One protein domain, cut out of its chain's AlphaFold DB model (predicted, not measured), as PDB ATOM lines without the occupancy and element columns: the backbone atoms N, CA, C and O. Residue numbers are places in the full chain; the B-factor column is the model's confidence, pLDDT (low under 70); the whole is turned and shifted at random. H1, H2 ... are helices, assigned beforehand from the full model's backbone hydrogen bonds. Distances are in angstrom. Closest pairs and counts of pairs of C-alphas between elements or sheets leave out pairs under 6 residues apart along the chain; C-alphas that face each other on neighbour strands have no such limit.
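AT A GLANCE: This is residues 25 to 75 of the 76 residues of the protein "AtpZ/AtpI family protein" of Eubacteriaceae bacterium (UniProt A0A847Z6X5). A long helix, H2, makes the length of a rod, and a shorter helix, H1, folds back beside its first part as a helical hairpin. The far part of H2, within residues 62 to 75, sticks out alone. The printed part has 51 residues with two named helices, H1 then H2, and no named strand; the class is all helix. It is extended, with a radius of gyration of the C-alphas of 15.4 A and spans of 53 by 13 by 9 A.

IN THESE COORDINATES: H2 is residues 45 to 73, 42.5 A from first to last C-alpha, and ends with C-alpha 73 at (-0.420, 26.856, -12.265). H1 is residues 25 to 40, 21.6 A long, and begins with C-alpha 25 at (26.634, 22.139, -15.517).

HOW THE PARTS SIT: H2 touches H1 with residues 45 to 58 alone; the closest C-alphas are those of Leu 47 and Gly 33, 4.0 A apart. The two run opposite ways at a shallow tilt of 14 degrees. In H1 and H2 every O i to N i+4 pair is within hydrogen-bond range.

THE WHOLE: The C-alphas farthest apart, of Asn 41 and Lys 75, are 52.8 A apart. The printed part has no cut, and the link from H1 to H2 is tight, with 4 residues. The model's pLDDT is under 70 at residue 42 and residues 71 to 75.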
ATOM      1  N   PRO A  25      26.157  23.517 -15.626       86.75
ATOM      2  CA  PRO A  25      26.634  22.139 -15.517       86.75
ATOM      3  C   PRO A  25      27.243  21.602 -16.819       86.75
ATOM      4  O   PRO A  25      28.197  20.830 -16.750       86.75
ATOM      5  N   ILE A  26      26.763  22.028 -17.995       89.06
ATOM      6  CA  ILE A  26      27.344  21.629 -19.290       89.06
ATOM      7  C   ILE A  26      28.763  22.188 -19.444       89.06
ATOM      8  O   ILE A  26      29.689  21.435 -19.739       89.06
ATOM      9  N   VAL A  27      28.953  23.492 -19.219       89.75
ATOM     10  CA  VAL A  27      30.263  24.151 -19.341       89.75
ATOM     11  C   VAL A  27      31.222  23.641 -18.269       89.75
ATOM     12  O   VAL A  27      32.361  23.302 -18.584       89.75
ATOM     13  N   ALA A  28      30.761  23.517 -17.021       89.38
ATOM     14  CA  ALA A  28      31.562  22.955 -15.938       89.38
ATOM     15  C   ALA A  28      31.988  21.514 -16.249       89.38
ATOM     16  O   ALA A  28      33.152  21.164 -16.059       89.38
ATOM     17  N   GLY A  29      31.072  20.699 -16.781       88.94
ATOM     18  CA  GLY A  29      31.363  19.334 -17.190       88.94
ATOM     19  C   GLY A  29      32.357  19.268 -18.348       88.94
ATOM     20  O   GLY A  29      33.324  18.522 -18.268       88.94
ATOM     21  N   ALA A  30      32.192  20.095 -19.379       86.38
ATOM     22  CA  ALA A  30      33.115  20.158 -20.510       86.38
ATOM     23  C   ALA A  30      34.527  20.609 -20.094       86.38
ATOM     24  O   ALA A  30      35.516  20.010 -20.518       86.38
ATOM     25  N   MET A  31      34.634  21.627 -19.231       87.62
ATOM     26  CA  MET A  31      35.921  22.107 -18.714       87.62
ATOM     27  C   MET A  31      36.617  21.052 -17.851       87.62
ATOM     28  O   MET A  31      37.802  20.783 -18.051       87.62
ATOM     29  N   LEU A  32      35.890  20.430 -16.915       87.31
ATOM     30  CA  LEU A  32      36.433  19.366 -16.065       87.31
ATOM     31  C   LEU A  32      36.804  18.127 -16.878       87.31
ATOM     32  O   LEU A  32      37.892  17.584 -16.699       87.31
ATOM     33  N   GLY A  33      35.930  17.720 -17.797       85.69
ATOM     34  CA  GLY A  33      36.148  16.603 -18.704       85.69
ATOM     35  C   GLY A  33      37.404  16.808 -19.539       85.69
ATOM     36  O   GLY A  33      38.245  15.919 -19.573       85.69
ATOM     37  N   GLY A  34      37.589  17.992 -20.132       83.94
ATOM     38  CA  GLY A  34      38.754  18.289 -20.972       83.94
ATOM     39  C   GLY A  34      40.054  18.399 -20.179       83.94
ATOM     40  O   GLY A  34      41.111  17.970 -20.642       83.94
ATOM     41  N   TYR A  35      39.979  18.917 -18.951       85.06
ATOM     42  CA  TYR A  35      41.130  18.959 -18.053       85.06
ATOM     43  C   TYR A  35      41.570  17.558 -17.608       85.06
ATOM     44  O   TYR A  35      42.767  17.259 -17.609       85.06
ATOM     45  N   LEU A  36      40.619  16.679 -17.268       83.50
ATOM     46  CA  LEU A  36      40.903  15.279 -16.947       83.50
ATOM     47  C   LEU A  36      41.449  14.528 -18.159       83.50
ATOM     48  O   LEU A  36      42.445  13.825 -18.036       83.50
ATOM     49  N   ASP A  37      40.840  14.710 -19.324       83.69
ATOM     50  CA  ASP A  37      41.233  14.036 -20.559       83.69
ATOM     51  C   ASP A  37      42.710  14.296 -20.897       83.69
ATOM     52  O   ASP A  37      43.497  13.364 -21.077       83.69
ATOM     53  N   ARG A  38      43.127  15.567 -20.800       80.94
ATOM     54  CA  ARG A  38      44.519  15.991 -20.995       80.94
ATOM     55  C   ARG A  38      45.473  15.467 -19.916       80.94
ATOM     56  O   ARG A  38      46.644  15.244 -20.207       80.94
ATOM     57  N   LYS A  39      45.000  15.271 -18.680       82.75
ATOM     58  CA  LYS A  39      45.812  14.726 -17.577       82.75
ATOM     59  C   LYS A  39      45.998  13.208 -17.683       82.75
ATOM     60  O   LYS A  39      47.060  12.709 -17.324       82.75
ATOM     61  N   TYR A  40      44.986  12.489 -18.163       80.56
ATOM     62  CA  TYR A  40      44.978  11.027 -18.239       80.56
ATOM     63  C   TYR A  40      45.358  10.469 -19.622       80.56
ATOM     64  O   TYR A  40      45.431   9.251 -19.758       80.56
ATOM     65  N   ASN A  41      45.615  11.317 -20.635       72.94
ATOM     66  CA  ASN A  41      45.793  10.893 -22.040       72.94
ATOM     67  C   ASN A  41      44.652   9.974 -22.518       72.94
ATOM     68  O   ASN A  41      44.837   9.083 -23.349       72.94
ATOM     69  N   ALA A  42      43.453  10.174 -21.971       66.75
ATOM     70  CA  ALA A  42      42.267   9.554 -22.526       66.75
ATOM     71  C   ALA A  42      41.999  10.261 -23.862       66.75
ATOM     72  O   ALA A  42      42.089  11.476 -23.936       66.75
ATOM     73  N   ASN A  43      41.757   9.524 -24.945       75.62
ATOM     74  CA  ASN A  43      41.486  10.107 -26.264       75.62
ATOM     75  C   ASN A  43      40.068  10.718 -26.303       75.62
ATOM     76  O   ASN A  43      39.182  10.160 -26.946       75.62
ATOM     77  N   ALA A  44      39.809  11.813 -25.587       74.19
ATOM     78  CA  ALA A  44      38.495  12.460 -25.458       74.19
ATOM     79  C   ALA A  44      37.404  11.646 -24.731       74.19
ATOM     80  O   ALA A  44      36.273  12.122 -24.594       74.19
ATOM     81  N   THR A  45      37.700  10.450 -24.215       82.44
ATOM     82  CA  THR A  45      36.700   9.580 -23.573       82.44
ATOM     83  C   THR A  45      36.095  10.218 -22.321       82.44
ATOM     84  O   THR A  45      34.877  10.195 -22.141       82.44
ATOM     85  N   PHE A  46      36.923  10.825 -21.463       81.75
ATOM     86  CA  PHE A  46      36.427  11.481 -20.247       81.75
ATOM     87  C   PHE A  46      35.637  12.742 -20.576       81.75
ATOM     88  O   PHE A  46      34.630  13.021 -19.927       81.75
ATOM     89  N   LEU A  47      36.061  13.464 -21.614       84.94
ATOM     90  CA  LEU A  47      35.379  14.648 -22.116       84.94
ATOM     91  C   LEU A  47      33.959  14.302 -22.583       84.94
ATOM     92  O   LEU A  47      33.004  14.943 -22.153       84.94
ATOM     93  N   ILE A  48      33.806  13.241 -23.382       85.81
ATOM     94  CA  ILE A  48      32.509  12.778 -23.898       85.81
ATOM     95  C   ILE A  48      31.577  12.339 -22.760       85.81
ATOM     96  O   ILE A  48      30.405  12.717 -22.749       85.81
ATOM     97  N   ILE A  49      32.083  11.584 -21.777       88.44
ATOM     98  CA  ILE A  49      31.285  11.128 -20.627       88.44
ATOM     99  C   ILE A  49      30.811  12.316 -19.786       88.44
ATOM    100  O   ILE A  49      29.629  12.408 -19.455       88.44
ATOM    101  N   PHE A  50      31.706  13.250 -19.460       87.00
ATOM    102  CA  PHE A  50      31.344  14.437 -18.684       87.00
ATOM    103  C   PHE A  50      30.401  15.370 -19.445       87.00
ATOM    104  O   PHE A  50      29.523  15.974 -18.832       87.00
ATOM    105  N   LEU A  51      30.543  15.462 -20.768       87.62
ATOM    106  CA  LEU A  51      29.627  16.212 -21.619       87.62
ATOM    107  C   LEU A  51      28.226  15.588 -21.598       87.62
ATOM    108  O   LEU A  51      27.251  16.300 -21.379       87.62
ATOM    109  N   LEU A  52      28.125  14.263 -21.758       89.81
ATOM    110  CA  LEU A  52      26.863  13.525 -21.637       89.81
ATOM    111  C   LEU A  52      26.217  13.769 -20.273       89.81
ATOM    112  O   LEU A  52      25.055  14.162 -20.211       89.81
ATOM    113  N   ILE A  53      26.977  13.615 -19.186       88.69
ATOM    114  CA  ILE A  53      26.490  13.879 -17.826       88.69
ATOM    115  C   ILE A  53      26.032  15.335 -17.681       88.69
ATOM    116  O   ILE A  53      24.967  15.577 -17.121       88.69
ATOM    117  N   GLY A  54      26.785  16.299 -18.214       86.50
ATOM    118  CA  GLY A  54      26.421  17.717 -18.205       86.50
ATOM    119  C   GLY A  54      25.115  17.995 -18.953       86.50
ATOM    120  O   GLY A  54      24.266  18.727 -18.446       86.50
ATOM    121  N   ILE A  55      24.909  17.362 -20.112       86.25
ATOM    122  CA  ILE A  55      23.665  17.452 -20.894       86.25
ATOM    123  C   ILE A  55      22.495  16.849 -20.113       86.25
ATOM    124  O   ILE A  55      21.457  17.497 -19.990       86.25
ATOM    125  N   PHE A  56      22.657  15.650 -19.541       89.19
ATOM    126  CA  PHE A  56      21.624  15.010 -18.719       89.19
ATOM    127  C   PHE A  56      21.290  15.840 -17.473       89.19
ATOM    128  O   PHE A  56      20.115  16.043 -17.166       89.19
ATOM    129  N   ALA A  57      22.298  16.373 -16.784       85.12
ATOM    130  CA  ALA A  57      22.121  17.239 -15.624       85.12
ATOM    131  C   ALA A  57      21.390  18.539 -15.992       85.12
ATOM    132  O   ALA A  57      20.470  18.949 -15.280       85.12
ATOM    133  N   GLY A  58      21.742  19.150 -17.128       84.50
ATOM    134  CA  GLY A  58      21.025  20.299 -17.671       84.50
ATOM    135  C   GLY A  58      19.565  19.960 -17.968       84.50
ATOM    136  O   GLY A  58      18.666  20.651 -17.489       84.50
ATOM    137  N   PHE A  59      19.313  18.850 -18.667       84.50
ATOM    138  CA  PHE A  59      17.962  18.372 -18.973       84.50
ATOM    139  C   PHE A  59      17.111  18.174 -17.718       84.50
ATOM    140  O   PHE A  59      15.986  18.667 -17.664       84.50
ATOM    141  N   ILE A  60      17.647  17.513 -16.689       83.44
ATOM    142  CA  ILE A  60      16.963  17.327 -15.402       83.44
ATOM    143  C   ILE A  60      16.672  18.683 -14.741       83.44
ATOM    144  O   ILE A  60      15.575  18.885 -14.214       83.44
ATOM    145  N   GLY A  61      17.619  19.624 -14.799       80.31
ATOM    146  CA  GLY A  61      17.462  20.984 -14.279       80.31
ATOM    147  C   GLY A  61      16.284  21.725 -14.911       80.31
ATOM    148  O   GLY A  61      15.391  22.192 -14.198       80.31
ATOM    149  N   SER A  62      16.210  21.766 -16.243       77.88
ATOM    150  CA  SER A  62      15.072  22.410 -16.912       77.88
ATOM    151  C   SER A  62      13.781  21.638 -16.782       77.88
ATOM    152  O   SER A  62      12.739  22.266 -16.635       77.88
ATOM    153  N   TYR A  63      13.819  20.305 -16.772       80.25
ATOM    154  CA  TYR A  63      12.616  19.514 -16.546       80.25
ATOM    155  C   TYR A  63      12.014  19.819 -15.169       80.25
ATOM    156  O   TYR A  63      10.806  20.004 -15.042       80.25
ATOM    157  N   ARG A  64      12.855  19.970 -14.136       78.06
ATOM    158  CA  ARG A  64      12.422  20.349 -12.785       78.06
ATOM    159  C   ARG A  64      11.822  21.752 -12.738       78.06
ATOM    160  O   ARG A  64      10.828  21.956 -12.048       78.06
ATOM    161  N   LEU A  65      12.399  22.697 -13.472       72.88
ATOM    162  CA  LEU A  65      11.884  24.061 -13.566       72.88
ATOM    163  C   LEU A  65      10.553  24.131 -14.326       72.88
ATOM    164  O   LEU A  65       9.617  24.757 -13.839       72.88
ATOM    165  N   ILE A  66      10.437  23.449 -15.468       77.75
ATOM    166  CA  ILE A  66       9.187  23.346 -16.232       77.75
ATOM    167  C   ILE A  66       8.106  22.702 -15.366       77.75
ATOM    168  O   ILE A  66       7.009  23.241 -15.248       77.75
ATOM    169  N   LYS A  67       8.432  21.593 -14.691       76.88
ATOM    170  CA  LYS A  67       7.510  20.928 -13.771       76.88
ATOM    171  C   LYS A  67       7.064  21.869 -12.652       76.88
ATOM    172  O   LYS A  67       5.876  21.941 -12.376       76.88
ATOM    173  N   MET A  68       7.986  22.629 -12.059       72.75
ATOM    174  CA  MET A  68       7.668  23.600 -11.011       72.75
ATOM    175  C   MET A  68       6.741  24.714 -11.514       72.75
ATOM    176  O   MET A  68       5.844  25.114 -10.782       72.75
ATOM    177  N   VAL A  69       6.924  25.196 -12.748       72.56
ATOM    178  CA  VAL A  69       6.025  26.185 -13.368       72.56
ATOM    179  C   VAL A  69       4.633  25.587 -13.600       72.56
ATOM    180  O   VAL A  69       3.646  26.210 -13.224       72.56
ATOM    181  N   ILE A  70       4.550  24.364 -14.133       74.25
ATOM    182  CA  ILE A  70       3.278  23.667 -14.398       74.25
ATOM    183  C   ILE A  70       2.529  23.325 -13.097       74.25
ATOM    184  O   ILE A  70       1.318  23.504 -13.014       74.25
ATOM    185  N   GLU A  71       3.223  22.847 -12.059       69.56
ATOM    186  CA  GLU A  71       2.606  22.533 -10.757       69.56
ATOM    187  C   GLU A  71       2.105  23.781 -10.027       69.56
ATOM    188  O   GLU A  71       1.139  23.695  -9.268       69.56
ATOM    189  N   LYS A  72       2.741  24.936 -10.250       60.94
ATOM    190  CA  LYS A  72       2.328  26.203  -9.643       60.94
ATOM    191  C   LYS A  72       1.029  26.736 -10.251       60.94
ATOM    192  O   LYS A  72       0.235  27.310  -9.519       60.94
ATOM    193  N   ASP A  73       0.801  26.477 -11.537       58.97
ATOM    194  CA  ASP A  73      -0.420  26.856 -12.265       58.97
ATOM    195  C   ASP A  73      -1.634  26.001 -11.853       58.97
ATOM    196  O   ASP A  73      -2.764  26.463 -11.863       58.97
ATOM    197  N   LYS A  74      -1.408  24.759 -11.399       51.12
ATOM    198  CA  LYS A  74      -2.477  23.839 -10.958       51.12
ATOM    199  C   LYS A  74      -3.008  24.125  -9.540       51.12
ATOM    200  O   LYS A  74      -3.867  23.391  -9.052       51.12
ATOM    201  N   LYS A  75      -2.452  25.120  -8.844       48.78
ATOM    202  CA  LYS A  75      -2.825  25.488  -7.466       48.78
ATOM    203  C   LYS A  75      -3.469  26.877  -7.335       48.78
ATOM    204  O   LYS A  75      -3.814  27.234  -6.210       48.78
TER     205      LYS A  75